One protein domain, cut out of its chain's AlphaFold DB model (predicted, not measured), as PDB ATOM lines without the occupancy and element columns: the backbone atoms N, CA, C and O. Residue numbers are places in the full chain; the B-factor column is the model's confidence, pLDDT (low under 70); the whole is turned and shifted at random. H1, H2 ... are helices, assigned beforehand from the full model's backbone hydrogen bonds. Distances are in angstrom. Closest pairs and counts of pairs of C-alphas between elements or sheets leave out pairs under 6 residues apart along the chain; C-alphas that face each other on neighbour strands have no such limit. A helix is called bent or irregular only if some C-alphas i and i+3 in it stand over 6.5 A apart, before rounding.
ATOM      1  N   VAL A 159      38.108  60.885  29.087       92.69
ATOM      2  CA  VAL A 159      38.445  61.297  30.459       92.69
ATOM      3  C   VAL A 159      39.875  61.834  30.507       92.69
ATOM      4  O   VAL A 159      40.098  62.930  31.015       92.69
ATOM      5  N   TYR A 160      40.838  61.124  29.908       92.50
ATOM      6  CA  TYR A 160      42.236  61.560  29.867       92.50
ATOM      7  C   TYR A 160      42.408  62.954  29.236       92.50
ATOM      8  O   TYR A 160      43.137  63.799  29.751       92.50
ATOM      9  N   LEU A 161      41.715  63.207  28.122       94.06
ATOM     10  CA  LEU A 161      41.802  64.454  27.361       94.06
ATOM     11  C   LEU A 161      41.042  65.631  27.992       94.06
ATOM     12  O   LEU A 161      41.350  66.778  27.658       94.06
ATOM     13  N   SER A 162      40.037  65.367  28.831       92.50
ATOM     14  CA  SER A 162      39.139  66.392  29.387       92.50
ATOM     15  C   SER A 162      39.430  66.744  30.846       92.50
ATOM     16  O   SER A 162      39.369  67.922  31.193       92.50
ATOM     17  N   GLU A 163      39.785  65.762  31.674       89.50
ATOM     18  CA  GLU A 163      39.928  65.933  33.127       89.50
ATOM     19  C   GLU A 163      41.368  66.250  33.562       89.50
ATOM     20  O   GLU A 163      41.595  66.719  34.680       89.50
ATOM     21  N   PHE A 164      42.360  66.038  32.690       89.25
ATOM     22  CA  PHE A 164      43.776  66.209  33.027       89.25
ATOM     23  C   PHE A 164      44.484  67.254  32.164       89.25
ATOM     24  O   PHE A 164      44.177  67.483  30.992       89.25
ATOM     25  N   SER A 165      45.502  67.887  32.751       88.56
ATOM     26  CA  SER A 165      46.377  68.826  32.047       88.56
ATOM     27  C   SER A 165      47.428  68.073  31.227       88.56
ATOM     28  O   SER A 165      48.565  67.905  31.664       88.56
ATOM     29  N   VAL A 166      47.050  67.651  30.023       88.12
ATOM     30  CA  VAL A 166      47.915  66.885  29.115       88.12
ATOM     31  C   VAL A 166      48.839  67.775  28.278       88.12
ATOM     32  O   VAL A 166      48.435  68.832  27.778       88.12
ATOM     33  N   SER A 167      50.084  67.331  28.076       87.88
ATOM     34  CA  SER A 167      51.009  67.966  27.132       87.88
ATOM     35  C   SER A 167      50.506  67.828  25.680       87.88
ATOM     36  O   SER A 167      49.686  66.951  25.394       87.88
ATOM     37  N   PRO A 168      50.981  68.660  24.728       87.88
ATOM     38  CA  PRO A 168      50.613  68.514  23.315       87.88
ATOM     39  C   PRO A 168      50.918  67.121  22.751       87.88
ATOM     40  O   PRO A 168      50.122  66.566  22.005       87.88
ATOM     41  N   GLU A 169      52.036  66.528  23.161       85.44
ATOM     42  CA  GLU A 169      52.443  65.191  22.735       85.44
ATOM     43  C   GLU A 169      51.525  64.097  23.296       85.44
ATOM     44  O   GLU A 169      51.006  63.275  22.546       85.44
ATOM     45  N   GLN A 170      51.227  64.152  24.598       87.00
ATOM     46  CA  GLN A 170      50.288  63.232  25.249       87.00
ATOM     47  C   GLN A 170      48.873  63.339  24.665       87.00
ATOM     48  O   GLN A 170      48.161  62.341  24.546       87.00
ATOM     49  N   ARG A 171      48.458  64.556  24.301       92.81
ATOM     50  CA  ARG A 171      47.183  64.811  23.630       92.81
ATOM     51  C   ARG A 171      47.141  64.145  22.262       92.81
ATOM     52  O   ARG A 171      46.158  63.477  21.954       92.81
ATOM     53  N   ASP A 172      48.191  64.321  21.466       92.50
ATOM     54  CA  ASP A 172      48.277  63.740  20.130       92.50
ATOM     55  C   ASP A 172      48.284  62.208  20.180       92.50
ATOM     56  O   ASP A 172      47.604  61.564  19.383       92.50
ATOM     57  N   PHE A 173      48.992  61.628  21.152       90.88
ATOM     58  CA  PHE A 173      48.958  60.193  21.434       90.88
ATOM     59  C   PHE A 173      47.537  59.705  21.754       90.88
ATOM     60  O   PHE A 173      47.014  58.806  21.092       90.88
ATOM     61  N   ALA A 174      46.867  60.331  22.727       92.94
ATOM     62  CA  ALA A 174      45.521  59.932  23.129       92.94
ATOM     63  C   ALA A 174      44.495  60.102  21.994       92.94
ATOM     64  O   ALA A 174      43.644  59.235  21.808       92.94
ATOM     65  N   MET A 175      44.594  61.167  21.189       96.19
ATOM     66  CA  MET A 175      43.743  61.360  20.007       96.19
ATOM     67  C   MET A 175      44.006  60.305  18.930       96.19
ATOM     68  O   MET A 175      43.055  59.781  18.355       96.19
ATOM     69  N   LEU A 176      45.267  59.950  18.668       94.00
ATOM     70  CA  LEU A 176      45.608  58.897  17.711       94.00
ATOM     71  C   LEU A 176      44.956  57.561  18.104       94.00
ATOM     72  O   LEU A 176      44.301  56.916  17.287       94.00
ATOM     73  N   HIS A 177      45.090  57.165  19.366       93.56
ATOM     74  CA  HIS A 177      44.540  55.905  19.860       93.56
ATOM     75  C   HIS A 177      43.007  55.921  19.983       93.56
ATOM     76  O   HIS A 177      42.338  54.959  19.588       93.56
ATOM     77  N   ARG A 178      42.411  57.039  20.420       96.56
ATOM     78  CA  ARG A 178      40.949  57.209  20.424       96.56
ATOM     79  C   ARG A 178      40.372  57.142  19.012       96.56
ATOM     80  O   ARG A 178      39.400  56.419  18.790       96.56
ATOM     81  N   GLY A 179      41.001  57.814  18.048       95.38
ATOM     82  CA  GLY A 179      40.609  57.762  16.642       95.38
ATOM     83  C   GLY A 179      40.692  56.344  16.071       95.38
ATOM     84  O   GLY A 179      39.783  55.892  15.373       95.38
ATOM     85  N   PHE A 180      41.727  55.584  16.439       91.69
ATOM     86  CA  PHE A 180      41.812  54.166  16.096       91.69
ATOM     87  C   PHE A 180      40.638  53.371  16.676       91.69
ATOM     88  O   PHE A 180      39.959  52.662  15.930       91.69
ATOM     89  N   CYS A 181      40.320  53.545  17.959       92.69
ATOM     90  CA  CYS A 181      39.177  52.881  18.581       92.69
ATOM     91  C   CYS A 181      37.846  53.238  17.901       92.69
ATOM     92  O   CYS A 181      37.047  52.340  17.631       92.69
ATOM     93  N   HIS A 182      37.628  54.514  17.565       94.69
ATOM     94  CA  HIS A 182      36.463  54.966  16.799       94.69
ATOM     95  C   HIS A 182      36.351  54.251  15.446       94.69
ATOM     96  O   HIS A 182      35.280  53.745  15.106       94.69
ATOM     97  N   SER A 183      37.458  54.124  14.706       90.69
ATOM     98  CA  SER A 183      37.459  53.440  13.407       90.69
ATOM     99  C   SER A 183      37.064  51.961  13.512       90.69
ATOM    100  O   SER A 183      36.309  51.458  12.679       90.69
ATOM    101  N   MET A 184      37.496  51.274  14.575       86.88
ATOM    102  CA  MET A 184      37.204  49.852  14.785       86.88
ATOM    103  C   MET A 184      35.719  49.581  15.064       86.88
ATOM    104  O   MET A 184      35.217  48.514  14.710       86.88
ATOM    105  N   ILE A 185      35.002  50.549  15.644       90.31
ATOM    106  CA  ILE A 185      33.551  50.476  15.883       90.31
ATOM    107  C   ILE A 185      32.723  51.205  14.812       90.31
ATOM    108  O   ILE A 185      31.515  51.355  14.964       90.31
ATOM    109  N   GLY A 186      33.349  51.637  13.712       87.81
ATOM    110  CA  GLY A 186      32.668  52.252  12.568       87.81
ATOM    111  C   GLY A 186      32.328  53.738  12.716       87.81
ATOM    112  O   GLY A 186      31.662  54.284  11.838       87.81
ATOM    113  N   HIS A 187      32.802  54.403  13.773       92.56
ATOM    114  CA  HIS A 187      32.667  55.849  13.995       92.56
ATOM    115  C   HIS A 187      33.728  56.601  13.169       92.56
ATOM    116  O   HIS A 187      34.691  57.167  13.688       92.56
ATOM    117  N   ASN A 188      33.630  56.489  11.842       90.38
ATOM    118  CA  ASN A 188      34.692  56.921  10.928       90.38
ATOM    119  C   ASN A 188      34.882  58.443  10.895       90.38
ATOM    120  O   ASN A 188      36.000  58.893  10.654       90.38
ATOM    121  N   ASP A 189      33.825  59.220  11.133       91.94
ATOM    122  CA  ASP A 189      33.893  60.685  11.104       91.94
ATOM    123  C   ASP A 189      34.648  61.217  12.331       91.94
ATOM    124  O   ASP A 189      35.528  62.070  12.206       91.94
ATOM    125  N   GLU A 190      34.383  60.650  13.509       95.44
ATOM    126  CA  GLU A 190      35.101  60.938  14.750       95.44
ATOM    127  C   GLU A 190      36.566  60.501  14.656       95.44
ATOM    128  O   GLU A 190      37.469  61.269  14.998       95.44
ATOM    129  N   ALA A 191      36.814  59.304  14.112       95.38
ATOM    130  CA  ALA A 191      38.165  58.814  13.860       95.38
ATOM    131  C   ALA A 191      38.952  59.754  12.937       95.38
ATOM    132  O   ALA A 191      40.094  60.114  13.224       95.38
ATOM    133  N   LEU A 192      38.327  60.184  11.838       95.56
ATOM    134  CA  LEU A 192      38.931  61.100  10.880       95.56
ATOM    135  C   LEU A 192      39.242  62.456  11.520       95.56
ATOM    136  O   LEU A 192      40.327  62.990  11.295       95.56
ATOM    137  N   ALA A 193      38.326  62.992  12.329       96.81
ATOM    138  CA  ALA A 193      38.526  64.256  13.029       96.81
ATOM    139  C   ALA A 193      39.728  64.202  13.985       96.81
ATOM    140  O   ALA A 193      40.513  65.152  14.036       96.81
ATOM    141  N   ASP A 194      39.905  63.097  14.711       97.25
ATOM    142  CA  ASP A 194      41.055  62.906  15.597       97.25
ATOM    143  C   ASP A 194      42.363  62.766  14.814       97.25
ATOM    144  O   ASP A 194      43.326  63.489  15.084       97.25
ATOM    145  N   PHE A 195      42.397  61.924  13.777       96.56
ATOM    146  CA  PHE A 195      43.600  61.764  12.959       96.56
ATOM    147  C   PHE A 195      44.001  63.054  12.243       96.56
ATOM    148  O   PHE A 195      45.187  63.359  12.151       96.56
ATOM    149  N   GLN A 196      43.041  63.838  11.751       97.25
ATOM    150  CA  GLN A 196      43.326  65.114  11.093       97.25
ATOM    151  C   GLN A 196      43.932  66.137  12.056       97.25
ATOM    152  O   GLN A 196      44.857  66.846  11.663       97.25
ATOM    153  N   LYS A 197      43.464  66.196  13.310       97.00
ATOM    154  CA  LYS A 197      44.052  67.077  14.333       97.00
ATOM    155  C   LYS A 197      45.509  66.713  14.610       97.00
ATOM    156  O   LYS A 197      46.357  67.599  14.587       97.00
ATOM    157  N   VAL A 198      45.800  65.424  14.791       96.44
ATOM    158  CA  VAL A 198      47.170  64.940  15.037       96.44
ATOM    159  C   VAL A 198      48.060  65.160  13.810       96.44
ATOM    160  O   VAL A 198      49.175  65.662  13.928       96.44
ATOM    161  N   ALA A 199      47.564  64.853  12.610       95.56
ATOM    162  CA  ALA A 199      48.303  65.041  11.360       95.56
ATOM    163  C   ALA A 199      48.592  66.519  11.043       95.56
ATOM    164  O   ALA A 199      49.568  66.817  10.355       95.56
ATOM    165  N   ALA A 200      47.761  67.443  11.533       95.44
ATOM    166  CA  ALA A 200      47.943  68.879  11.349       95.44
ATOM    167  C   ALA A 200      49.053  69.477  12.229       95.44
ATOM    168  O   ALA A 200      49.428  70.623  11.992       95.44
ATOM    169  N   ASN A 201      49.581  68.736  13.211       92.12
ATOM    170  CA  ASN A 201      50.695  69.162  14.055       92.12
ATOM    171  C   ASN A 201      52.031  68.594  13.527       92.12
ATOM    172  O   ASN A 201      52.378  67.460  13.853       92.12
ATOM    173  N   PRO A 202      52.844  69.355  12.767       85.88
ATOM    174  CA  PRO A 202      54.065  68.824  12.151       85.88
ATOM    175  C   PRO A 202      55.161  68.483  13.169       85.88
ATOM    176  O   PRO A 202      56.102  67.769  12.834       85.88
ATOM    177  N   MET A 203      55.052  69.010  14.393       86.56
ATOM    178  CA  MET A 203      55.978  68.736  15.495       86.56
ATOM    179  C   MET A 203      55.624  67.447  16.246       86.56
ATOM    180  O   MET A 203      56.400  67.000  17.086       86.56
ATOM    181  N   SER A 204      54.462  66.855  15.964       87.19
ATOM    182  CA  SER A 204      54.025  65.613  16.588       87.19
ATOM    183  C   SER A 204      54.776  64.416  16.014       87.19
ATOM    184  O   SER A 204      54.773  64.197  14.799       87.19
ATOM    185  N   ARG A 205      55.324  63.563  16.887       85.62
ATOM    186  CA  ARG A 205      55.864  62.249  16.488       85.62
ATOM    187  C   ARG A 205      54.788  61.352  15.862       85.62
ATOM    188  O   ARG A 205      55.086  60.537  14.992       85.62
ATOM    189  N   ASN A 206      53.526  61.577  16.227       87.00
ATOM    190  CA  ASN A 206      52.369  60.805  15.781       87.00
ATOM    191  C   ASN A 206      51.780  61.292  14.442       87.00
ATOM    192  O   ASN A 206      51.016  60.558  13.806       87.00
ATOM    193  N   ALA A 207      52.159  62.480  13.954       90.50
ATOM    194  CA  ALA A 207      51.599  63.054  12.725       90.50
ATOM    195  C   ALA A 207      51.780  62.176  11.469       90.50
ATOM    196  O   ALA A 207      50.809  62.021  10.720       90.50
ATOM    197  N   PRO A 208      52.941  61.531  11.217       88.31
ATOM    198  CA  PRO A 208      53.100  60.646  10.062       88.31
ATOM    199  C   PRO A 208      52.186  59.416  10.112       88.31
ATOM    200  O   PRO A 208      51.724  58.947   9.069       88.31
ATOM    201  N   ILE A 209      51.930  58.878  11.309       86.81
ATOM    202  CA  ILE A 209      51.030  57.734  11.506       86.81
ATOM    203  C   ILE A 209      49.587  58.181  11.273       86.81
ATOM    204  O   ILE A 209      48.874  57.567  10.478       86.81
ATOM    205  N   ALA A 210      49.186  59.295  11.886       91.69
ATOM    206  CA  ALA A 210      47.857  59.871  11.723       91.69
ATOM    207  C   ALA A 210      47.544  60.190  10.252       91.69
ATOM    208  O   ALA A 210      46.487  59.816   9.749       91.69
ATOM    209  N   ALA A 211      48.488  60.782   9.513       92.69
ATOM    210  CA  ALA A 211      48.324  61.068   8.087       92.69
ATOM    211  C   ALA A 211      48.074  59.796   7.254       92.69
ATOM    212  O   ALA A 211      47.227  59.795   6.358       92.69
ATOM    213  N   LYS A 212      48.757  58.686   7.567       87.38
ATOM    214  CA  LYS A 212      48.502  57.388   6.917       87.38
ATOM    215  C   LYS A 212      47.110  56.851   7.248       87.38
ATOM    216  O   LYS A 212      46.450  56.317   6.359       87.38
ATOM    217  N   LEU A 213      46.652  57.010   8.488       88.12
ATOM    218  CA  LEU A 213      45.315  56.588   8.915       88.12
ATOM    219  C   LEU A 213      44.202  57.423   8.261       88.12
ATOM    220  O   LEU A 213      43.185  56.859   7.862       88.12
ATOM    221  N   VAL A 214      44.415  58.728   8.051       93.19
ATOM    222  CA  VAL A 214      43.510  59.584   7.257       93.19
ATOM    223  C   VAL A 214      43.349  59.032   5.838       93.19
ATOM    224  O   VAL A 214      42.226  58.864   5.361       93.19
ATOM    225  N   VAL A 215      44.464  58.723   5.165       89.12
ATOM    226  CA  VAL A 215      44.436  58.146   3.811       89.12
ATOM    227  C   VAL A 215      43.718  56.797   3.817       89.12
ATOM    228  O   VAL A 215      42.837  56.574   2.988       89.12
ATOM    229  N   PHE A 216      44.033  55.930   4.781       84.69
ATOM    230  CA  PHE A 216      43.387  54.629   4.933       84.69
ATOM    231  C   PHE A 216      41.863  54.746   5.090       84.69
ATOM    232  O   PHE A 216      41.128  54.067   4.373       84.69
ATOM    233  N   LEU A 217      41.362  55.635   5.959       87.88
ATOM    234  CA  LEU A 217      39.916  55.834   6.137       87.88
ATOM    235  C   LEU A 217      39.234  56.396   4.886       87.88
ATOM    236  O   LEU A 217      38.105  56.009   4.568       87.88
ATOM    237  N   ALA A 218      39.908  57.277   4.146       88.62
ATOM    238  CA  ALA A 218      39.391  57.785   2.878       88.62
ATOM    239  C   ALA A 218      39.276  56.665   1.825       88.62
ATOM    240  O   ALA A 218      38.262  56.556   1.129       88.62
ATOM    241  N   GLU A 219      40.284  55.794   1.731       85.50
ATOM    242  CA  GLU A 219      40.262  54.629   0.842       85.50
ATOM    243  C   GLU A 219      39.197  53.609   1.247       85.50
ATOM    244  O   GLU A 219      38.462  53.120   0.384       85.50
ATOM    245  N   LEU A 220      39.065  53.340   2.547       85.00
ATOM    246  CA  LEU A 220      38.017  52.493   3.105       85.00
ATOM    247  C   LEU A 220      36.629  53.033   2.750       85.00
ATOM    248  O   LEU A 220      35.785  52.286   2.259       85.00
ATOM    249  N   SER A 221      36.409  54.338   2.915       88.12
ATOM    250  CA  SER A 221      35.139  54.992   2.586       88.12
ATOM    251  C   SER A 221      34.784  54.858   1.104       88.12
ATOM    252  O   SER A 221      33.629  54.609   0.757       88.12
ATOM    253  N   ARG A 222      35.771  54.970   0.205       89.31
ATOM    254  CA  ARG A 222      35.565  54.713  -1.229       89.31
ATOM    255  C   ARG A 222      35.207  53.248  -1.486       89.31
ATOM    256  O   ARG A 222      34.241  52.985  -2.194       89.31
ATOM    257  N   LYS A 223      35.940  52.308  -0.881       88.44
ATOM    258  CA  LYS A 223      35.680  50.869  -1.022       88.44
ATOM    259  C   LYS A 223      34.288  50.495  -0.504       88.44
ATOM    260  O   LYS A 223      33.596  49.712  -1.138       88.44
ATOM    261  N   ILE A 224      33.839  51.097   0.597       89.94
ATOM    262  CA  ILE A 224      32.478  50.923   1.122       89.94
ATOM    263  C   ILE A 224      31.435  51.307   0.065       89.94
ATOM    264  O   ILE A 224      30.538  50.510  -0.190       89.94
ATOM    265  N   LYS A 225      31.585  52.452  -0.613       92.12
ATOM    266  CA  LYS A 225      30.656  52.877  -1.680       92.12
ATOM    267  C   LYS A 225      30.602  51.895  -2.852       92.12
ATOM    268  O   LYS A 225      29.541  51.675  -3.425       92.12
ATOM    269  N   GLU A 226      31.730  51.286  -3.208       92.25
ATOM    270  CA  GLU A 226      31.772  50.241  -4.242       92.25
ATOM    271  C   GLU A 226      31.024  48.977  -3.791       92.25
ATOM    272  O   GLU A 226      30.287  48.368  -4.566       92.25
ATOM    273  N   ILE A 227      31.177  48.603  -2.519       93.88
ATOM    274  CA  ILE A 227      30.518  47.436  -1.922       93.88
ATOM    275  C   ILE A 227      29.002  47.647  -1.799       93.88
ATOM    276  O   ILE A 227      28.240  46.688  -1.939       93.88
ATOM    277  N   GLU A 228      28.535  48.880  -1.591       94.25
ATOM    278  CA  GLU A 228      27.106  49.215  -1.481       94.25
ATOM    279  C   GLU A 228      26.295  48.831  -2.729       94.25
ATOM    280  O   GLU A 228      25.119  48.485  -2.605       94.25
ATOM    281  N   ALA A 229      26.927  48.786  -3.907       94.06
ATOM    282  CA  ALA A 229      26.296  48.353  -5.156       94.06
ATOM    283  C   ALA A 229      26.013  46.836  -5.224       94.06
ATOM    284  O   ALA A 229      25.273  46.380  -6.099       94.06
ATOM    285  N   VAL A 230      26.591  46.030  -4.327       95.94
ATOM    286  CA  VAL A 230      26.395  44.575  -4.304       95.94
ATOM    287  C   VAL A 230      25.037  44.239  -3.689       95.94
ATOM    288  O   VAL A 230      24.760  44.570  -2.540       95.94
ATOM    289  N   GLN A 231      24.185  43.556  -4.453       95.25
ATOM    290  CA  GLN A 231      22.810  43.276  -4.028       95.25
ATOM    291  C   GLN A 231      22.711  42.150  -2.995       95.25
ATOM    292  O   GLN A 231      21.933  42.258  -2.052       95.25
ATOM    293  N   ASP A 232      23.480  41.068  -3.166       95.62
ATOM    294  CA  ASP A 232      23.408  39.915  -2.269       95.62
ATOM    295  C   ASP A 232      23.997  40.249  -0.885       95.62
ATOM    296  O   ASP A 232      25.204  40.502  -0.798       95.62
ATOM    297  N   PRO A 233      23.209  40.206   0.209       96.06
ATOM    298  CA  PRO A 233      23.692  40.580   1.536       96.06
ATOM    299  C   PRO A 233      24.823  39.688   2.046       96.06
ATOM    300  O   PRO A 233      25.729  40.184   2.712       96.06
ATOM    301  N   ALA A 234      24.821  38.394   1.704       94.81
ATOM    302  CA  ALA A 234      25.892  37.485   2.107       94.81
ATOM    303  C   ALA A 234      27.214  37.912   1.463       94.81
ATOM    304  O   ALA A 234      28.190  38.189   2.167       94.81
ATOM    305  N   ARG A 235      27.227  38.073   0.134       94.81
ATOM    306  CA  ARG A 235      28.413  38.544  -0.582       94.81
ATOM    307  C   ARG A 235      28.837  39.949  -0.163       94.81
ATOM    308  O   ARG A 235      30.031  40.197  -0.003       94.81
ATOM    309  N   ARG A 236      27.886  40.863   0.037       96.06
ATOM    310  CA  ARG A 236      28.165  42.232   0.478       96.06
ATOM    311  C   ARG A 236      28.799  42.256   1.872       96.06
ATOM    312  O   ARG A 236      29.793  42.946   2.072       96.06
ATOM    313  N   GLY A 237      28.290  41.454   2.810       94.25
ATOM    314  CA  GLY A 237      28.867  41.308   4.148       94.25
ATOM    315  C   GLY A 237      30.298  40.766   4.121       94.25
ATOM    316  O   GLY A 237      31.168  41.283   4.819       94.25
ATOM    317  N   GLU A 238      30.584  39.785   3.262       92.12
ATOM    318  CA  GLU A 238      31.950  39.287   3.073       92.12
ATOM    319  C   GLU A 238      32.894  40.370   2.553       92.12
ATOM    320  O   GLU A 238      34.003  40.509   3.058       92.12
ATOM    321  N   LEU A 239      32.456  41.155   1.568       92.12
ATOM    322  CA  LEU A 239      33.263  42.246   1.025       92.12
ATOM    323  C   LEU A 239      33.511  43.344   2.066       92.12
ATOM    324  O   LEU A 239      34.610  43.894   2.122       92.12
ATOM    325  N   TYR A 240      32.533  43.634   2.928       92.75
ATOM    326  CA  TYR A 240      32.746  44.535   4.060       92.75
ATOM    327  C   TYR A 240      33.751  43.978   5.063       92.75
ATOM    328  O   TYR A 240      34.642  44.709   5.490       92.75
ATOM    329  N   TYR A 241      33.676  42.684   5.384       90.00
ATOM    330  CA  TYR A 241      34.679  42.027   6.223       90.00
ATOM    331  C   TYR A 241      36.084  42.142   5.609       90.00
ATOM    332  O   TYR A 241      37.053  42.440   6.301       90.00
ATOM    333  N   GLU A 242      36.193  41.967   4.292       86.56
ATOM    334  CA  GLU A 242      37.436  42.121   3.525       86.56
ATOM    335  C   GLU A 242      37.952  43.554   3.463       86.56
ATOM    336  O   GLU A 242      39.137  43.783   3.243       86.56
ATOM    337  N   ALA A 243      37.074  44.533   3.621       85.69
ATOM    338  CA  ALA A 243      37.446  45.928   3.771       85.69
ATOM    339  C   ALA A 243      37.770  46.295   5.227       85.69
ATOM    340  O   ALA A 243      38.101  47.443   5.477       85.69
ATOM    341  N   ALA A 244      37.667  45.356   6.176       85.31
ATOM    342  CA  ALA A 244      37.714  45.623   7.614       85.31
ATOM    343  C   ALA A 244      36.602  46.564   8.121       85.31
ATOM    344  O   ALA A 244      36.668  47.087   9.229       85.31
ATOM    345  N   ALA A 245      35.529  46.732   7.343       89.06
ATOM    346  CA  ALA A 245      34.317  47.436   7.748       89.06
ATOM    347  C   ALA A 245      33.410  46.488   8.555       89.06
ATOM    348  O   ALA A 245      32.314  46.125   8.121       89.06
ATOM    349  N   TYR A 246      33.894  46.029   9.713       90.75
ATOM    350  CA  TYR A 246      33.286  44.925  10.462       90.75
ATOM    351  C   TYR A 246      31.842  45.199  10.899       90.75
ATOM    352  O   TYR A 246      31.008  44.304  10.788       90.75
ATOM    353  N   MET A 247      31.508  46.430  11.296       92.69
ATOM    354  CA  MET A 247      30.128  46.796  11.649       92.69
ATOM    355  C   MET A 247      29.166  46.633  10.463       92.69
ATOM    356  O   MET A 247      28.175  45.912  10.569       92.69
ATOM    357  N   LYS A 248      29.517  47.172   9.285       94.50
ATOM    358  CA  LYS A 248      28.731  46.977   8.052       94.50
ATOM    359  C   LYS A 248      28.663  45.504   7.633       94.50
ATOM    360  O   LYS A 248      27.650  45.059   7.085       94.50
ATOM    361  N   ALA A 249      29.715  44.723   7.889       95.00
ATOM    362  CA  ALA A 249      29.694  43.281   7.653       95.00
ATOM    363  C   ALA A 249      28.645  42.588   8.534       95.00
ATOM    364  O   ALA A 249      27.839  41.811   8.025       95.00
ATOM    365  N   LEU A 250      28.607  42.911   9.832       96.38
ATOM    366  CA  LEU A 250      27.645  42.358  10.789       96.38
ATOM    367  C   LEU A 250      26.199  42.709  10.440       96.38
ATOM    368  O   LEU A 250      25.352  41.815  10.452       96.38
ATOM    369  N   GLU A 251      25.935  43.965  10.070       95.88
ATOM    370  CA  GLU A 251      24.625  44.408   9.575       95.88
ATOM    371  C   GLU A 251      24.160  43.538   8.404       95.88
ATOM    372  O   GLU A 251      23.032  43.055   8.381       95.88
ATOM    373  N   ASN A 252      25.053  43.261   7.455       97.19
ATOM    374  CA  ASN A 252      24.721  42.478   6.270       97.19
ATOM    375  C   ASN A 252      24.572  40.987   6.550       97.19
ATOM    376  O   ASN A 252      23.658  40.358   6.022       97.19
ATOM    377  N   PHE A 253      25.408  40.420   7.419       96.44
ATOM    378  CA  PHE A 253      25.250  39.037   7.862       96.44
ATOM    379  C   PHE A 253      23.947  38.817   8.637       96.44
ATOM    380  O   PHE A 253      23.413  37.708   8.611       96.44
ATOM    381  N   ALA A 254      23.414  39.842   9.308       95.62
ATOM    382  CA  ALA A 254      22.118  39.767   9.979       95.62
ATOM    383  C   ALA A 254      20.932  39.686   8.999       95.62
ATOM    384  O   ALA A 254      19.905  39.113   9.353       95.62
ATOM    385  N   LEU A 255      21.089  40.190   7.768       96.12
ATOM    386  CA  LEU A 255      20.071  40.120   6.710       96.12
ATOM    387  C   LEU A 255      20.022  38.759   5.997       96.12
ATOM    388  O   LEU A 255      19.131  38.525   5.184       96.12
ATOM    389  N   VAL A 256      20.992  37.871   6.237       96.19
ATOM    390  CA  VAL A 256      21.067  36.572   5.559       96.19
ATOM    391  C   VAL A 256      20.208  35.543   6.288       96.19
ATOM    392  O   VAL A 256      20.470  35.217   7.450       96.19
ATOM    393  N   ASP A 257      19.234  34.975   5.575       93.88
ATOM    394  CA  ASP A 257      18.383  33.888   6.067       93.88
ATOM    395  C   ASP A 257      19.198  32.725   6.635       93.88
ATOM    396  O   ASP A 257      20.211  32.320   6.061       93.88
ATOM    397  N   LYS A 258      18.715  32.114   7.725       90.75
ATOM    398  CA  LYS A 258      19.410  31.009   8.413       90.75
ATOM    399  C   LYS A 258      19.776  29.847   7.481       90.75
ATOM    400  O   LYS A 258      20.850  29.277   7.630       90.75
ATOM    401  N   SER A 259      18.930  29.521   6.502       90.62
ATOM    402  CA  SER A 259      19.183  28.452   5.519       90.62
ATOM    403  C   SER A 259      20.341  28.755   4.561       90.62
ATOM    404  O   SER A 259      20.898  27.839   3.964       90.62
ATOM    405  N   ARG A 260      20.712  30.031   4.412       91.62
ATOM    406  CA  ARG A 260      21.805  30.506   3.553       91.62
ATOM    407  C   ARG A 260      23.096  30.778   4.334       91.62
ATOM    408  O   ARG A 260      24.101  31.164   3.737       91.62
ATOM    409  N   GLN A 261      23.090  30.587   5.655       91.62
ATOM    410  CA  GLN A 261      24.265  30.797   6.498       91.62
ATOM    411  C   GLN A 261      25.206  29.596   6.403       91.62
ATOM    412  O   GLN A 261      25.042  28.592   7.091       91.62
ATOM    413  N   SER A 262      26.210  29.706   5.534       92.50
ATOM    414  CA  SER A 262      27.291  28.723   5.449       92.50
ATOM    415  C   SER A 262      28.208  28.787   6.675       92.50
ATOM    416  O   SER A 262      28.319  29.823   7.332       92.50
ATOM    417  N   GLU A 263      28.943  27.703   6.941       93.50
ATOM    418  CA  GLU A 263      29.988  27.653   7.980       93.50
ATOM    419  C   GLU A 263      30.990  28.806   7.844       93.50
ATOM    420  O   GLU A 263      31.373  29.431   8.832       93.50
ATOM    421  N   ARG A 264      31.356  29.135   6.598       92.88
ATOM    422  CA  ARG A 264      32.211  30.279   6.275       92.88
ATOM    423  C   ARG A 264      31.587  31.583   6.742       92.88
ATOM    424  O   ARG A 264      32.257  32.371   7.400       92.88
ATOM    425  N   LEU A 265      30.325  31.824   6.396       93.88
ATOM    426  CA  LEU A 265      29.632  33.059   6.752       93.88
ATOM    427  C   LEU A 265      29.504  33.201   8.273       93.88
ATOM    428  O   LEU A 265      29.756  34.274   8.814       93.88
ATOM    429  N   LEU A 266      29.174  32.107   8.965       95.75
ATOM    430  CA  LEU A 266      29.119  32.058  10.426       95.75
ATOM    431  C   LEU A 266      30.484  32.361  11.048       95.75
ATOM    432  O   LEU A 266      30.571  33.170  11.969       95.75
ATOM    433  N   PHE A 267      31.555  31.776  10.512       95.50
ATOM    434  CA  PHE A 267      32.912  32.056  10.966       95.50
ATOM    435  C   PHE A 267      33.295  33.525  10.749       95.50
ATOM    436  O   PHE A 267      33.794  34.166  11.670       95.50
ATOM    437  N   LEU A 268      33.009  34.098   9.575       94.38
ATOM    438  CA  LEU A 268      33.281  35.512   9.286       94.38
ATOM    439  C   LEU A 268      32.464  36.452  10.179       94.38
ATOM    440  O   LEU A 268      32.989  37.458  10.650       94.38
ATOM    441  N   LYS A 269      31.204  36.107  10.466       96.25
ATOM    442  CA  LYS A 269      30.371  36.834  11.430       96.25
ATOM    443  C   LYS A 269      30.984  36.799  12.828       96.25
ATOM    444  O   LYS A 269      31.077  37.839  13.469       96.25
ATOM    445  N   ALA A 270      31.431  35.632  13.287       96.44
ATOM    446  CA  ALA A 270      32.094  35.492  14.580       96.44
ATOM    447  C   ALA A 270      33.401  36.296  14.645       96.44
ATOM    448  O   ALA A 270      33.626  37.009  15.619       96.44
ATOM    449  N   ARG A 271      34.215  36.277  13.581       93.19
ATOM    450  CA  ARG A 271      35.422  37.112  13.485       93.19
ATOM    451  C   ARG A 271      35.085  38.600  13.525       93.19
ATOM    452  O   ARG A 271      35.734  39.331  14.255       93.19
ATOM    453  N   ALA A 272      34.060  39.056  12.805       93.56
ATOM    454  CA  ALA A 272      33.639  40.458  12.847       93.56
ATOM    455  C   ALA A 272      33.136  40.878  14.242       93.56
ATOM    456  O   ALA A 272      33.463  41.969  14.702       93.56
ATOM    457  N   LEU A 273      32.398  40.009  14.944       95.00
ATOM    458  CA  LEU A 273      32.001  40.236  16.340       95.00
ATOM    459  C   LEU A 273      33.228  40.340  17.254       95.00
ATOM    460  O   LEU A 273      33.311  41.229  18.091       95.00
ATOM    461  N   GLU A 274      34.211  39.465  17.064       92.69
ATOM    462  CA  GLU A 274      35.453  39.466  17.834       92.69
ATOM    463  C   GLU A 274      36.311  40.720  17.584       92.69
ATOM    464  O   GLU A 274      36.875  41.286  18.516       92.69
ATOM    465  N   GLU A 275      36.427  41.165  16.331       88.12
ATOM    466  CA  GLU A 275      37.181  42.371  15.956       88.12
ATOM    467  C   GLU A 275      36.471  43.669  16.371       88.12
ATOM    468  O   GLU A 275      37.103  44.716  16.389       88.12
ATOM    469  N   THR A 276      35.186  43.613  16.739       89.69
ATOM    470  CA  THR A 276      34.402  44.762  17.242       89.69
ATOM    471  C   THR A 276      34.189  44.725  18.759       89.69
ATOM    472  O   THR A 276      33.468  45.557  19.305       89.69
ATOM    473  N   GLY A 277      34.818  43.773  19.460       87.94
ATOM    474  CA  GLY A 277      34.745  43.651  20.921       87.94
ATOM    475  C   GLY A 277      33.530  42.882  21.448       87.94
ATOM    476  O   GLY A 277      33.396  42.693  22.655       87.94
ATOM    477  N   ASN A 278      32.658  42.364  20.578       91.19
ATOM    478  CA  ASN A 278      31.532  41.513  20.965       91.19
ATOM    479  C   ASN A 278      31.958  40.037  21.110       91.19
ATOM    480  O   ASN A 278      31.435  39.115  20.473       91.19
ATOM    481  N   THR A 279      32.960  39.817  21.961       91.44
ATOM    482  CA  THR A 279      33.646  38.530  22.140       91.44
ATOM    483  C   THR A 279      32.708  37.423  22.617       91.44
ATOM    484  O   THR A 279      32.832  36.279  22.182       91.44
ATOM    485  N   GLN A 280      31.737  37.738  23.478       92.44
ATOM    486  CA  GLN A 280      30.810  36.735  24.007       92.44
ATOM    487  C   GLN A 280      29.932  36.126  22.907       92.44
ATOM    488  O   GLN A 280      29.800  34.903  22.833       92.44
ATOM    489  N   GLU A 281      29.374  36.953  22.018       95.81
ATOM    490  CA  GLU A 281      28.593  36.468  20.877       95.81
ATOM    491  C   GLU A 281      29.476  35.736  19.857       95.81
ATOM    492  O   GLU A 281      29.078  34.692  19.338       95.81
ATOM    493  N   ALA A 282      30.707  36.210  19.626       96.94
ATOM    494  CA  ALA A 282      31.672  35.511  18.775       96.94
ATOM    495  C   ALA A 282      31.948  34.082  19.275       96.94
ATOM    496  O   ALA A 282      31.848  33.119  18.512       96.94
ATOM    497  N   VAL A 283      32.220  33.926  20.576       97.56
ATOM    498  CA  VAL A 283      32.499  32.626  21.204       97.56
ATOM    499  C   VAL A 283      31.304  31.678  21.106       97.56
ATOM    500  O   VAL A 283      31.502  30.487  20.861       97.56
ATOM    501  N   LYS A 284      30.062  32.169  21.230       98.06
ATOM    502  CA  LYS A 284      28.864  31.333  21.020       98.06
ATOM    503  C   LYS A 284      28.840  30.728  19.614       98.06
ATOM    504  O   LYS A 284      28.583  29.533  19.467       98.06
ATOM    505  N   ILE A 285      29.145  31.529  18.591       97.94
ATOM    506  CA  ILE A 285      29.191  31.050  17.203       97.94
ATOM    507  C   ILE A 285      30.363  30.079  17.000       97.94
ATOM    508  O   ILE A 285      30.176  29.029  16.385       97.94
ATOM    509  N   TYR A 286      31.546  30.368  17.554       98.19
ATOM    510  CA  TYR A 286      32.697  29.461  17.473       98.19
ATOM    511  C   TYR A 286      32.416  28.094  18.096       98.19
ATOM    512  O   TYR A 286      32.665  27.073  17.456       98.19
ATOM    513  N   ARG A 287      31.839  28.061  19.303       98.25
ATOM    514  CA  ARG A 287      31.429  26.812  19.964       98.25
ATOM    515  C   ARG A 287      30.464  26.010  19.098       98.25
ATOM    516  O   ARG A 287      30.649  24.806  18.945       98.25
ATOM    517  N   ASN A 288      29.480  26.676  18.490       97.31
ATOM    518  CA  ASN A 288      28.535  26.019  17.591       97.31
ATOM    519  C   ASN A 288      29.250  25.396  16.378       97.31
ATOM    520  O   ASN A 288      29.056  24.210  16.109       97.31
ATOM    521  N   LEU A 289      30.136  26.138  15.702       97.00
ATOM    522  CA  LEU A 289      30.915  25.611  14.571       97.00
ATOM    523  C   LEU A 289      31.727  24.369  14.964       97.00
ATOM    524  O   LEU A 289      31.699  23.366  14.251       97.00
ATOM    525  N   ILE A 290      32.394  24.399  16.119       97.44
ATOM    526  CA  ILE A 290      33.185  23.272  16.632       97.44
ATOM    527  C   ILE A 290      32.309  22.040  16.890       97.44
ATOM    528  O   ILE A 290      32.692  20.929  16.532       97.44
ATOM    529  N   GLN A 291      31.134  22.229  17.492       95.50
ATOM    530  CA  GLN A 291      30.235  21.137  17.872       95.50
ATOM    531  C   GLN A 291      29.512  20.506  16.677       95.50
ATOM    532  O   GLN A 291      29.324  19.293  16.649       95.50
ATOM    533  N   THR A 292      29.096  21.312  15.702       93.44
ATOM    534  CA  THR A 292      28.238  20.854  14.599       93.44
ATOM    535  C   THR A 292      29.017  20.471  13.347       93.44
ATOM    536  O   THR A 292      28.550  19.647  12.565       93.44
ATOM    537  N   THR A 293      30.215  21.034  13.161       90.88
ATOM    538  CA  THR A 293      30.982  20.926  11.907       90.88
ATOM    539  C   THR A 293      32.452  20.604  12.169       90.88
ATOM    540  O   THR A 293      33.343  21.136  11.526       90.88
ATOM    541  N   ALA A 294      32.731  19.704  13.118       86.38
ATOM    542  CA  ALA A 294      34.071  19.432  13.662       86.38
ATOM    543  C   ALA A 294      35.198  19.178  12.635       86.38
ATOM    544  O   ALA A 294      36.356  19.465  12.927       86.38
ATOM    545  N   GLN A 295      34.883  18.640  11.449       88.12
ATOM    546  CA  GLN A 295      35.862  18.374  10.378       88.12
ATOM    547  C   GLN A 295      36.092  19.570   9.439       88.12
ATOM    548  O   GLN A 295      36.944  19.517   8.555       88.12
ATOM    549  N   SER A 296      35.322  20.642   9.603       90.44
ATOM    550  CA  SER A 296      35.415  21.835   8.777       90.44
ATOM    551  C   SER A 296      36.679  22.639   9.097       90.44
ATOM    552  O   SER A 296      37.013  22.821  10.276       90.44
ATOM    553  N   PRO A 297      37.344  23.239   8.090       91.56
ATOM    554  CA  PRO A 297      38.405  24.212   8.343       91.56
ATOM    555  C   PRO A 297      37.919  25.409   9.178       91.56
ATOM    556  O   PRO A 297      38.723  26.050   9.859       91.56
ATOM    557  N   TYR A 298      36.616  25.711   9.176       93.69
ATOM    558  CA  TYR A 298      36.042  26.787   9.988       93.69
ATOM    559  C   TYR A 298      35.894  26.397  11.457       93.69
ATOM    560  O   TYR A 298      36.135  27.237  12.318       93.69
ATOM    561  N   ALA A 299      35.581  25.135  11.763       95.06
ATOM    562  CA  ALA A 299      35.588  24.619  13.133       95.06
ATOM    563  C   ALA A 299      37.006  24.597  13.716       95.06
ATOM    564  O   ALA A 299      37.227  25.042  14.843       95.06
ATOM    565  N   LEU A 300      37.982  24.156  12.915       94.62
ATOM    566  CA  LEU A 300      39.400  24.200  13.265       94.62
ATOM    567  C   LEU A 300      39.836  25.629  13.624       94.62
ATOM    568  O   LEU A 300      40.357  25.879  14.711       94.62
ATOM    569  N   ASN A 301      39.572  26.586  12.732       94.88
ATOM    570  CA  ASN A 301      39.929  27.983  12.955       94.88
ATOM    571  C   ASN A 301      39.135  28.627  14.098       94.88
ATOM    572  O   ASN A 301      39.711  29.389  14.869       94.88
ATOM    573  N   ALA A 302      37.856  28.290  14.274       96.56
ATOM    574  CA  ALA A 302      37.054  28.739  15.410       96.56
ATOM    575  C   ALA A 302      37.690  28.317  16.740       96.56
ATOM    576  O   ALA A 302      37.832  29.140  17.647       96.56
ATOM    577  N   ASN A 303      38.163  27.069  16.834       97.31
ATOM    578  CA  ASN A 303      38.844  26.602  18.035       97.31
ATOM    579  C   ASN A 303      40.167  27.343  18.275       97.31
ATOM    580  O   ASN A 303      40.443  27.747  19.403       97.31
ATOM    581  N   ARG A 304      40.951  27.592  17.216       96.12
ATOM    582  CA  ARG A 304      42.179  28.402  17.295       96.12
ATOM    583  C   ARG A 304      41.900  29.828  17.775       96.12
ATOM    584  O   ARG A 304      42.646  30.341  18.605       96.12
ATOM    585  N   ARG A 305      40.813  30.465  17.320       95.31
ATOM    586  CA  ARG A 305      40.394  31.788  17.822       95.31
ATOM    587  C   ARG A 305      40.036  31.747  19.300       95.31
ATOM    588  O   ARG A 305      40.509  32.599  20.045       95.31
ATOM    589  N   MET A 306      39.265  30.750  19.743       96.50
ATOM    590  CA  MET A 306      38.948  30.575  21.167       96.50
ATOM    591  C   MET A 306      40.218  30.433  22.019       96.50
ATOM    592  O   MET A 306      40.311  31.060  23.072       96.50
ATOM    593  N   TYR A 307      41.222  29.692  21.538       96.25
ATOM    594  CA  TYR A 307      42.520  29.585  22.210       96.25
ATOM    595  C   TYR A 307      43.207  30.947  22.371       96.25
ATOM    596  O   TYR A 307      43.666  31.291  23.463       96.25
ATOM    597  N   LEU A 308      43.274  31.731  21.289       93.19
ATOM    598  CA  LEU A 308      43.897  33.054  21.302       93.19
ATOM    599  C   LEU A 308      43.153  34.030  22.219       93.19
ATOM    600  O   LEU A 308      43.795  34.775  22.958       93.19
ATOM    601  N   LEU A 309      41.818  33.994  22.214       92.44
ATOM    602  CA  LEU A 309      40.984  34.814  23.094       92.44
ATOM    603  C   LEU A 309      41.211  34.465  24.567       92.44
ATOM    604  O   LEU A 309      41.479  35.356  25.373       92.44
ATOM    605  N   GLY A 310      41.198  33.173  24.902       92.06
ATOM    606  CA  GLY A 310      41.443  32.707  26.265       92.06
ATOM    607  C   GLY A 310      42.866  32.979  26.759       92.06
ATOM    608  O   GLY A 310      43.072  33.203  27.946       92.06
ATOM    609  N   THR A 311      43.852  33.009  25.857       90.69
ATOM    610  CA  THR A 311      45.271  33.109  26.240       90.69
ATOM    611  C   THR A 311      45.833  34.524  26.156       90.69
ATOM    612  O   THR A 311      46.494  34.963  27.089       90.69
ATOM    613  N   PHE A 312      45.616  35.236  25.049       85.75
ATOM    614  CA  PHE A 312      46.342  36.474  24.732       85.75
ATOM    615  C   PHE A 312      45.451  37.719  24.683       85.75
ATOM    616  O   PHE A 312      45.939  38.807  24.961       85.75
ATOM    617  N   LEU A 313      44.168  37.590  24.330       79.81
ATOM    618  CA  LEU A 313      43.303  38.755  24.069       79.81
ATOM    619  C   LEU A 313      42.270  39.047  25.169       79.81
ATOM    620  O   LEU A 313      41.673  40.113  25.142       79.81
ATOM    621  N   GLY A 314      42.046  38.136  26.118       75.50
ATOM    622  CA  GLY A 314      41.093  38.357  27.218       75.50
ATOM    623  C   GLY A 314      41.425  37.656  28.536       75.50
ATOM    624  O   GLY A 314      40.771  37.927  29.536       75.50
ATOM    625  N   ASN A 315      42.446  36.787  28.567       80.12
ATOM    626  CA  ASN A 315      42.850  36.031  29.762       80.12
ATOM    627  C   ASN A 315      41.703  35.207  30.394       80.12
ATOM    628  O   ASN A 315      41.565  35.120  31.616       80.12
ATOM    629  N   ASP A 316      40.860  34.608  29.552       88.94
ATOM    630  CA  ASP A 316      39.818  33.681  29.988       88.94
ATOM    631  C   ASP A 316      40.387  32.258  30.071       88.94
ATOM    632  O   ASP A 316      40.444  31.509  29.087       88.94
ATOM    633  N   GLU A 317      40.809  31.883  31.280       90.88
ATOM    634  CA  GLU A 317      41.362  30.559  31.566       90.88
ATOM    635  C   GLU A 317      40.376  29.442  31.198       90.88
ATOM    636  O   GLU A 317      40.787  28.409  30.670       90.88
ATOM    637  N   SER A 318      39.075  29.651  31.419       94.69
ATOM    638  CA  SER A 318      38.057  28.645  31.112       94.69
ATOM    639  C   SER A 318      37.962  28.397  29.607       94.69
ATOM    640  O   SER A 318      37.989  27.246  29.164       94.69
ATOM    641  N   LEU A 319      37.970  29.473  28.816       95.69
ATOM    642  CA  LEU A 319      37.934  29.420  27.358       95.69
ATOM    643  C   LEU A 319      39.203  28.780  26.783       95.69
ATOM    644  O   LEU A 319      39.132  27.992  25.836       95.69
ATOM    645  N   LYS A 320      40.366  29.071  27.378       95.88
ATOM    646  CA  LYS A 320      41.638  28.441  27.007       95.88
ATOM    647  C   LYS A 320      41.599  26.928  27.229       95.88
ATOM    648  O   LYS A 320      41.957  26.173  26.325       95.88
ATOM    649  N   GLN A 321      41.165  26.479  28.410       96.69
ATOM    650  CA  GLN A 321      41.093  25.049  28.729       96.69
ATOM    651  C   GLN A 321      40.066  24.321  27.856       96.69
ATOM    652  O   GLN A 321      40.339  23.227  27.359       96.69
ATOM    653  N   GLU A 322      38.915  24.948  27.604       97.25
ATOM    654  CA  GLU A 322      37.915  24.443  26.663       97.25
ATOM    655  C   GLU A 322      38.521  24.243  25.268       97.25
ATOM    656  O   GLU A 322      38.412  23.161  24.686       97.25
ATOM    657  N   SER A 323      39.229  25.250  24.755       97.12
ATOM    658  CA  SER A 323      39.857  25.182  23.437       97.12
ATOM    659  C   SER A 323      40.944  24.103  23.344       97.12
ATOM    660  O   SER A 323      40.991  23.357  22.361       97.12
ATOM    661  N   LYS A 324      41.775  23.942  24.384       97.31
ATOM    662  CA  LYS A 324      42.769  22.855  24.460       97.31
ATOM    663  C   LYS A 324      42.109  21.481  24.396       97.31
ATOM    664  O   LYS A 324      42.500  20.648  23.579       97.31
ATOM    665  N   LYS A 325      41.057  21.266  25.190       97.38
ATOM    666  CA  LYS A 325      40.291  20.015  25.175       97.38
ATOM    667  C   LYS A 325      39.690  19.745  23.795       97.38
ATOM    668  O   LYS A 325      39.765  18.619  23.298       97.38
ATOM    669  N   ASN A 326      39.135  20.765  23.145       96.69
ATOM    670  CA  ASN A 326      38.594  20.648  21.791       96.69
ATOM    671  C   ASN A 326      39.685  20.308  20.763       96.69
ATOM    672  O   ASN A 326      39.443  19.479  19.885       96.69
ATOM    673  N   SER A 327      40.894  20.872  20.893       96.12
ATOM    674  CA  SER A 327      42.048  20.517  20.053       96.12
ATOM    675  C   SER A 327      42.459  19.057  20.212       96.12
ATOM    676  O   SER A 327      42.926  18.449  19.256       96.12
ATOM    677  N   GLU A 328      42.276  18.462  21.387       94.88
ATOM    678  CA  GLU A 328      42.595  17.051  21.605       94.88
ATOM    679  C   GLU A 328      41.497  16.105  21.117       94.88
ATOM    680  O   GLU A 328      41.804  15.032  20.594       94.88
ATOM    681  N   THR A 329      40.232  16.492  21.299       94.44
ATOM    682  CA  THR A 329      39.090  15.566  21.217       94.44
ATOM    683  C   THR A 329      38.181  15.784  20.010       94.44
ATOM    684  O   THR A 329      37.671  14.806  19.467       94.44
ATOM    685  N   ILE A 330      37.997  17.030  19.561       94.62
ATOM    686  CA  ILE A 330      37.020  17.388  18.521       94.62
ATOM    687  C   ILE A 330      37.725  17.719  17.203       94.62
ATOM    688  O   ILE A 330      37.587  16.975  16.233       94.62
ATOM    689  N   VAL A 331      38.513  18.800  17.177       93.62
ATOM    690  CA  VAL A 331      39.149  19.316  15.946       93.62
ATOM    691  C   VAL A 331      40.535  18.719  15.680       93.62
ATOM    692  O   VAL A 331      41.098  18.937  14.614       93.62
ATOM    693  N   LYS A 332      41.079  17.946  16.633       93.69
ATOM    694  CA  LYS A 332      42.334  17.174  16.506       93.69
ATOM    695  C   LYS A 332      43.552  18.012  16.067       93.69
ATOM    696  O   LYS A 332      44.378  17.559  15.282       93.69
ATOM    697  N   ASP A 333      43.696  19.209  16.629       93.00
ATOM    698  CA  ASP A 333      44.702  20.221  16.275       93.00
ATOM    699  C   ASP A 333      45.796  20.379  17.343       93.00
ATOM    700  O   ASP A 333      46.063  21.462  17.870       93.00
ATOM    701  N   LYS A 334      46.420  19.261  17.722       91.69
ATOM    702  CA  LYS A 334      47.457  19.252  18.769       91.69
ATOM    703  C   LYS A 334      48.712  20.027  18.361       91.69
ATOM    704  O   LYS A 334      49.373  20.616  19.211       91.69
ATOM    705  N   GLU A 335      49.032  20.038  17.068       92.06
ATOM    706  CA  GLU A 335      50.198  20.749  16.538       92.06
ATOM    707  C   GLU A 335      50.107  22.253  16.803       92.06
ATOM    708  O   GLU A 335      51.072  22.846  17.283       92.06
ATOM    709  N   PHE A 336      48.931  22.854  16.591       93.31
ATOM    710  CA  PHE A 336      48.712  24.263  16.897       93.31
ATOM    711  C   PHE A 336      48.998  24.570  18.370       93.31
ATOM    712  O   PHE A 336      49.761  25.484  18.667       93.31
ATOM    713  N   ILE A 337      48.476  23.773  19.305       94.38
ATOM    714  CA  ILE A 337      48.724  23.990  20.739       94.38
ATOM    715  C   ILE A 337      50.226  23.924  21.059       94.38
ATOM    716  O   ILE A 337      50.748  24.776  21.780       94.38
ATOM    717  N   ASN A 338      50.951  22.975  20.461       92.50
ATOM    718  CA  ASN A 338      52.393  22.830  20.668       92.50
ATOM    719  C   ASN A 338      53.193  24.034  20.151       92.50
ATOM    720  O   ASN A 338      54.111  24.494  20.832       92.50
ATOM    721  N   VAL A 339      52.830  24.586  18.986       92.75
ATOM    722  CA  VAL A 339      53.475  25.788  18.423       92.75
ATOM    723  C   VAL A 339      53.348  26.984  19.372       92.75
ATOM    724  O   VAL A 339      54.280  27.781  19.496       92.75
ATOM    725  N   PHE A 340      52.221  27.099  20.079       94.12
ATOM    726  CA  PHE A 340      51.936  28.234  20.958       94.12
ATOM    727  C   PHE A 340      52.332  28.011  22.418       94.12
ATOM    728  O   PHE A 340      52.309  28.972  23.184       94.12
ATOM    729  N   ALA A 341      52.757  26.809  22.820       92.19
ATOM    730  CA  ALA A 341      53.067  26.487  24.216       92.19
ATOM    731  C   ALA A 341      54.098  27.444  24.853       92.19
ATOM    732  O   ALA A 341      53.955  27.859  26.004       92.19
ATOM    733  N   LYS A 342      55.128  27.851  24.094       91.62
ATOM    734  CA  LYS A 342      56.127  28.822  24.574       91.62
ATOM    735  C   LYS A 342      55.519  30.214  24.780       91.62
ATOM    736  O   LYS A 342      55.793  30.842  25.798       91.62
ATOM    737  N   LEU A 343      54.703  30.675  23.830       90.88
ATOM    738  CA  LEU A 343      54.033  31.976  23.904       90.88
ATOM    739  C   LEU A 343      53.002  31.997  25.038       90.88
ATOM    740  O   LEU A 343      52.940  32.969  25.782       90.88
ATOM    741  N   GLU A 344      52.257  30.906  25.229       93.38
ATOM    742  CA  GLU A 344      51.323  30.739  26.344       93.38
ATOM    743  C   GLU A 344      52.040  30.844  27.692       93.38
ATOM    744  O   GLU A 344      51.560  31.536  28.589       93.38
ATOM    745  N   LYS A 345      53.205  30.198  27.845       90.94
ATOM    746  CA  LYS A 345      53.990  30.295  29.080       90.94
ATOM    747  C   LYS A 345      54.361  31.747  29.384       90.94
ATOM    748  O   LYS A 345      54.202  32.184  30.521       90.94
ATOM    749  N   SER A 346      54.803  32.494  28.372       87.25
ATOM    750  CA  SER A 346      55.101  33.922  28.512       87.25
ATOM    751  C   SER A 346      53.855  34.747  28.848       87.25
ATOM    752  O   SER A 346      53.922  35.577  29.749       87.25
ATOM    753  N   ALA A 347      52.716  34.491  28.199       86.88
ATOM    754  CA  ALA A 347      51.450  35.163  28.511       86.88
ATOM    755  C   ALA A 347      51.027  34.915  29.963       86.88
ATOM    756  O   ALA A 347      50.730  35.855  30.692       86.88
ATOM    757  N   THR A 348      51.078  33.656  30.400       87.62
ATOM    758  CA  THR A 348      50.680  33.241  31.750       87.62
ATOM    759  C   THR A 348      51.563  33.888  32.817       87.62
ATOM    760  O   THR A 348      51.063  34.311  33.858       87.62
ATOM    761  N   GLN A 349      52.874  33.994  32.566       84.88
ATOM    762  CA  GLN A 349      53.806  34.687  33.461       84.88
ATOM    763  C   GLN A 349      53.433  36.165  33.610       84.88
ATOM    764  O   GLN A 349      53.157  36.602  34.726       84.88
ATOM    765  N   LEU A 350      53.296  36.882  32.490       79.81
ATOM    766  CA  LEU A 350      52.914  38.299  32.483       79.81
ATOM    767  C   LEU A 350      51.536  38.536  33.123       79.81
ATOM    768  O   LEU A 350      51.320  39.519  33.824       79.81
ATOM    769  N   GLN A 351      50.582  37.626  32.919       80.38
ATOM    770  CA  GLN A 351      49.255  37.703  33.538       80.38
ATOM    771  C   GLN A 351      49.293  37.450  35.044       80.38
ATOM    772  O   GLN A 351      48.536  38.069  35.788       80.38
ATOM    773  N   THR A 352      50.155  36.546  35.505       81.25
ATOM    774  CA  THR A 352      50.330  36.264  36.935       81.25
ATOM    775  C   THR A 352      51.008  37.431  37.643       81.25
ATOM    776  O   THR A 352      50.621  37.776  38.755       81.25
ATOM    777  N   GLU A 353      52.002  38.046  37.005       74.88
ATOM    778  CA  GLU A 353      52.643  39.276  37.479       74.88
ATOM    779  C   GLU A 353      51.622  40.416  37.564       74.88
ATOM    780  O   GLU A 353      51.471  41.014  38.627       74.88
ATOM    781  N   ALA A 354      50.816  40.613  36.518       70.25
ATOM    782  CA  ALA A 354      49.762  41.625  36.510       70.25
ATOM    783  C   ALA A 354      48.730  41.428  37.627       70.25
ATOM    784  O   ALA A 354      48.441  42.371  38.347       70.25
ATOM    785  N   LYS A 355      48.242  40.200  37.858       75.00
ATOM    786  CA  LYS A 355      47.298  39.925  38.958       75.00
ATOM    787  C   LYS A 355      47.871  40.268  40.337       75.00
ATOM    788  O   LYS A 355      47.117  40.612  41.240       75.00
ATOM    789  N   LYS A 356      49.193  40.160  40.523       73.44
ATOM    790  CA  LYS A 356      49.849  40.558  41.780       73.44
ATOM    791  C   LYS A 356      49.880  42.076  41.940       73.44
ATOM    792  O   LYS A 356      49.670  42.549  43.051       73.44
ATOM    793  N   ILE A 357      50.122  42.809  40.853       67.31
ATOM    794  CA  ILE A 357      50.097  44.279  40.836       67.31
ATOM    795  C   ILE A 357      48.660  44.771  41.045       67.31
ATOM    796  O   ILE A 357      48.412  45.548  41.959       67.31
ATOM    797  N   GLU A 358      47.693  44.232  40.299       70.12
ATOM    798  CA  GLU A 358      46.269  44.563  40.429       70.12
ATOM    799  C   GLU A 358      45.751  44.323  41.854       70.12
ATOM    800  O   GLU A 358      45.013  45.142  42.391       70.12
ATOM    801  N   ALA A 359      46.173  43.235  42.507       72.12
ATOM    802  CA  ALA A 359      45.825  42.974  43.902       72.12
ATOM    803  C   ALA A 359      46.481  43.962  44.884       72.12
ATOM    804  O   ALA A 359      45.900  44.259  45.926       72.12
ATOM    805  N   ALA A 360      47.679  44.467  44.574       67.19
ATOM    806  CA  ALA A 360      48.370  45.468  45.386       67.19
ATOM    807  C   ALA A 360      47.790  46.885  45.204       67.19
ATOM    808  O   ALA A 360      47.889  47.704  46.116       67.19
ATOM    809  N   GLU A 361      47.165  47.158  44.055       69.69
ATOM    810  CA  GLU A 361      46.629  48.469  43.655       69.69
ATOM    811  C   GLU A 361      45.096  48.483  43.523       69.69
ATOM    812  O   GLU A 361      44.526  49.385  42.912       69.69
ATOM    813  N   ALA A 362      44.410  47.493  44.102       74.00
ATOM    814  CA  ALA A 362      42.992  47.227  43.851       74.00
ATOM    815  C   ALA A 362      42.079  48.440  44.104       74.00
ATOM    816  O   ALA A 362      41.200  48.731  43.291       74.00
ATOM    817  N   ASP A 363      42.308  49.176  45.194       73.12
ATOM    818  CA  ASP A 363      41.510  50.359  45.543       73.12
ATOM    819  C   ASP A 363      41.693  51.492  44.521       73.12
ATOM    820  O   ASP A 363      40.735  52.163  44.134       73.12
ATOM    821  N   GLU A 364      42.925  51.678  44.049       72.56
ATOM    822  CA  GLU A 364      43.295  52.720  43.095       72.56
ATOM    823  C   GLU A 364      42.782  52.400  41.691       72.56
ATOM    824  O   GLU A 364      42.163  53.250  41.058       72.56
ATOM    825  N   LEU A 365      42.943  51.155  41.240       72.75
ATOM    826  CA  LEU A 365      42.389  50.680  39.973       72.75
ATOM    827  C   LEU A 365      40.861  50.735  39.968       72.75
ATOM    828  O   LEU A 365      40.269  51.099  38.956       72.75
ATOM    829  N   THR A 366      40.217  50.433  41.097       80.38
ATOM    830  CA  THR A 366      38.760  50.561  41.232       80.38
ATOM    831  C   THR A 366      38.325  52.023  41.133       80.38
ATOM    832  O   THR A 366      37.314  52.313  40.493       80.38
ATOM    833  N   ALA A 367      39.072  52.956  41.731       78.62
ATOM    834  CA  ALA A 367      38.796  54.386  41.613       78.62
ATOM    835  C   ALA A 367      38.955  54.877  40.163       78.62
ATOM    836  O   ALA A 367      38.024  55.470  39.618       78.62
ATOM    837  N   THR A 368      40.067  54.537  39.504       79.12
ATOM    838  CA  THR A 368      40.309  54.857  38.088       79.12
ATOM    839  C   THR A 368      39.242  54.235  37.185       79.12
ATOM    840  O   THR A 368      38.715  54.883  36.284       79.12
ATOM    841  N   GLN A 369      38.856  52.983  37.439       80.88
ATOM    842  CA  GLN A 369      37.825  52.312  36.655       80.88
ATOM    843  C   GLN A 369      36.455  52.969  36.837       80.88
ATOM    844  O   GLN A 369      35.736  53.103  35.853       80.88
ATOM    845  N   LYS A 370      36.103  53.421  38.046       85.31
ATOM    846  CA  LYS A 370      34.875  54.193  38.294       85.31
ATOM    847  C   LYS A 370      34.888  55.555  37.609       85.31
ATOM    848  O   LYS A 370      33.835  56.012  37.183       85.31
ATOM    849  N   LEU A 371      36.057  56.183  37.483       83.12
ATOM    850  CA  LEU A 371      36.203  57.431  36.739       83.12
ATOM    851  C   LEU A 371      35.911  57.222  35.240       83.12
ATOM    852  O   LEU A 371      35.189  58.009  34.637       83.12
ATOM    853  N   ILE A 372      36.410  56.129  34.650       81.88
ATOM    854  CA  ILE A 372      36.193  55.791  33.227       81.88
ATOM    855  C   ILE A 372      34.793  55.205  32.968       81.88
ATOM    856  O   ILE A 372      34.203  55.384  31.899       81.88
ATOM    857  N   LEU A 373      34.272  54.447  33.930       85.38
ATOM    858  CA  LEU A 373      33.003  53.724  33.875       85.38
ATOM    859  C   LEU A 373      32.147  54.121  35.086       85.38
ATOM    860  O   LEU A 373      31.968  53.302  35.993       85.38
TER     861      LEU A 373
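This is residues 159 to 373 of the 488 residues of an uncharacterized protein of Turneriella parva (strain ATCC BAA-1111 / DSM 21527 / NCTC 11395 / H) (UniProt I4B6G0). Look for antiparallel helices stacked side by side along the chain into a loose, nearly closed ring: one lobe holds H2, H3 and H4, a larger one H5 to H10, and H4 reaches across to H5. On the other side the long kinked arm H11 and then H12 swing back toward H1, while the end of H2 comes close to H6 and H7; residues 352 to 357 and 359 to 365 of that arm stick out. The printed part has 215 residues with twelve named helices, H1 to H12 in chain order, and no named strand: the class is all helix. It is only just loose, close to compact, with a radius of gyration of the C-alphas of 20.5 A and spans of 54 by 54 by 30 A.

Find C-alpha 334 at (47.457, 19.252, 18.769), where H11, residues 334 to 360, begins; it runs 37.4 A to C-alpha 360 at (48.370, 45.468, 45.386). It has a kink of 53 degrees near residue 342 and is irregular, C-alphas 339 and 342 being 7.4 A apart. H12 follows at residues 362 to 372. Before H11, read back through H10 (317 to 329), H9 (297 to 313, 22.0 A), H8 (279 to 292, 20.0 A), H7 (263 to 275), H6 (246 to 254) and H5 (233 to 242). H9 is only just irregular, with C-alphas 310 and 313 6.7 A apart. Farther back are H4 (207 to 228, 31.5 A), H3 (188 to 199), H2 (168 to 184, 24.5 A) and H1 (159 to 163), which begins at C-alpha 159, (38.445, 61.297, 30.459).

H7 to H11 form an up and down bundle, each running against the one before. Residues 336 to 348 of H11 touch H9, closest at C-alphas 312 and 347, 6.5 A, at a shallow tilt of 26 degrees. H7 and H8 touch at C-alphas 270 and 282, 4.2 A. H6 touches H7 at C-alphas 246 and 272, 5.1 A, and H5 at C-alphas 237 and 249, 4.1 A. H4 touches H5 with residues 224 to 228 alone, closest at C-alphas 227 and 236, 6.2 A. H2, H3 and H4 make a second up and down bundle; C-alphas 179 and 191 of H2 and H3 are 3.8 A apart. H1 and H2 only just touch, with 3 pairs of C-alphas within 8 A, closest at 161 and 171, 6.6 A. H12 is close to H1 but not clearly touching, C-alphas 159 and 372 being 6.6 A apart. Every O i to N i+4 pair is within hydrogen-bond range in H1 to H8, H10 and H12; H9 has 12 of 13 and H11 21 of 23.

The farthest C-alphas, of Met 203 and Thr 329, are 56.1 A apart; those of Val 159 and Leu 373 are 9.9 A apart. The printed part has no cut and no long link. Mean pLDDT of the printed part is 90.6; residues 357, 360 and 361 are under 70.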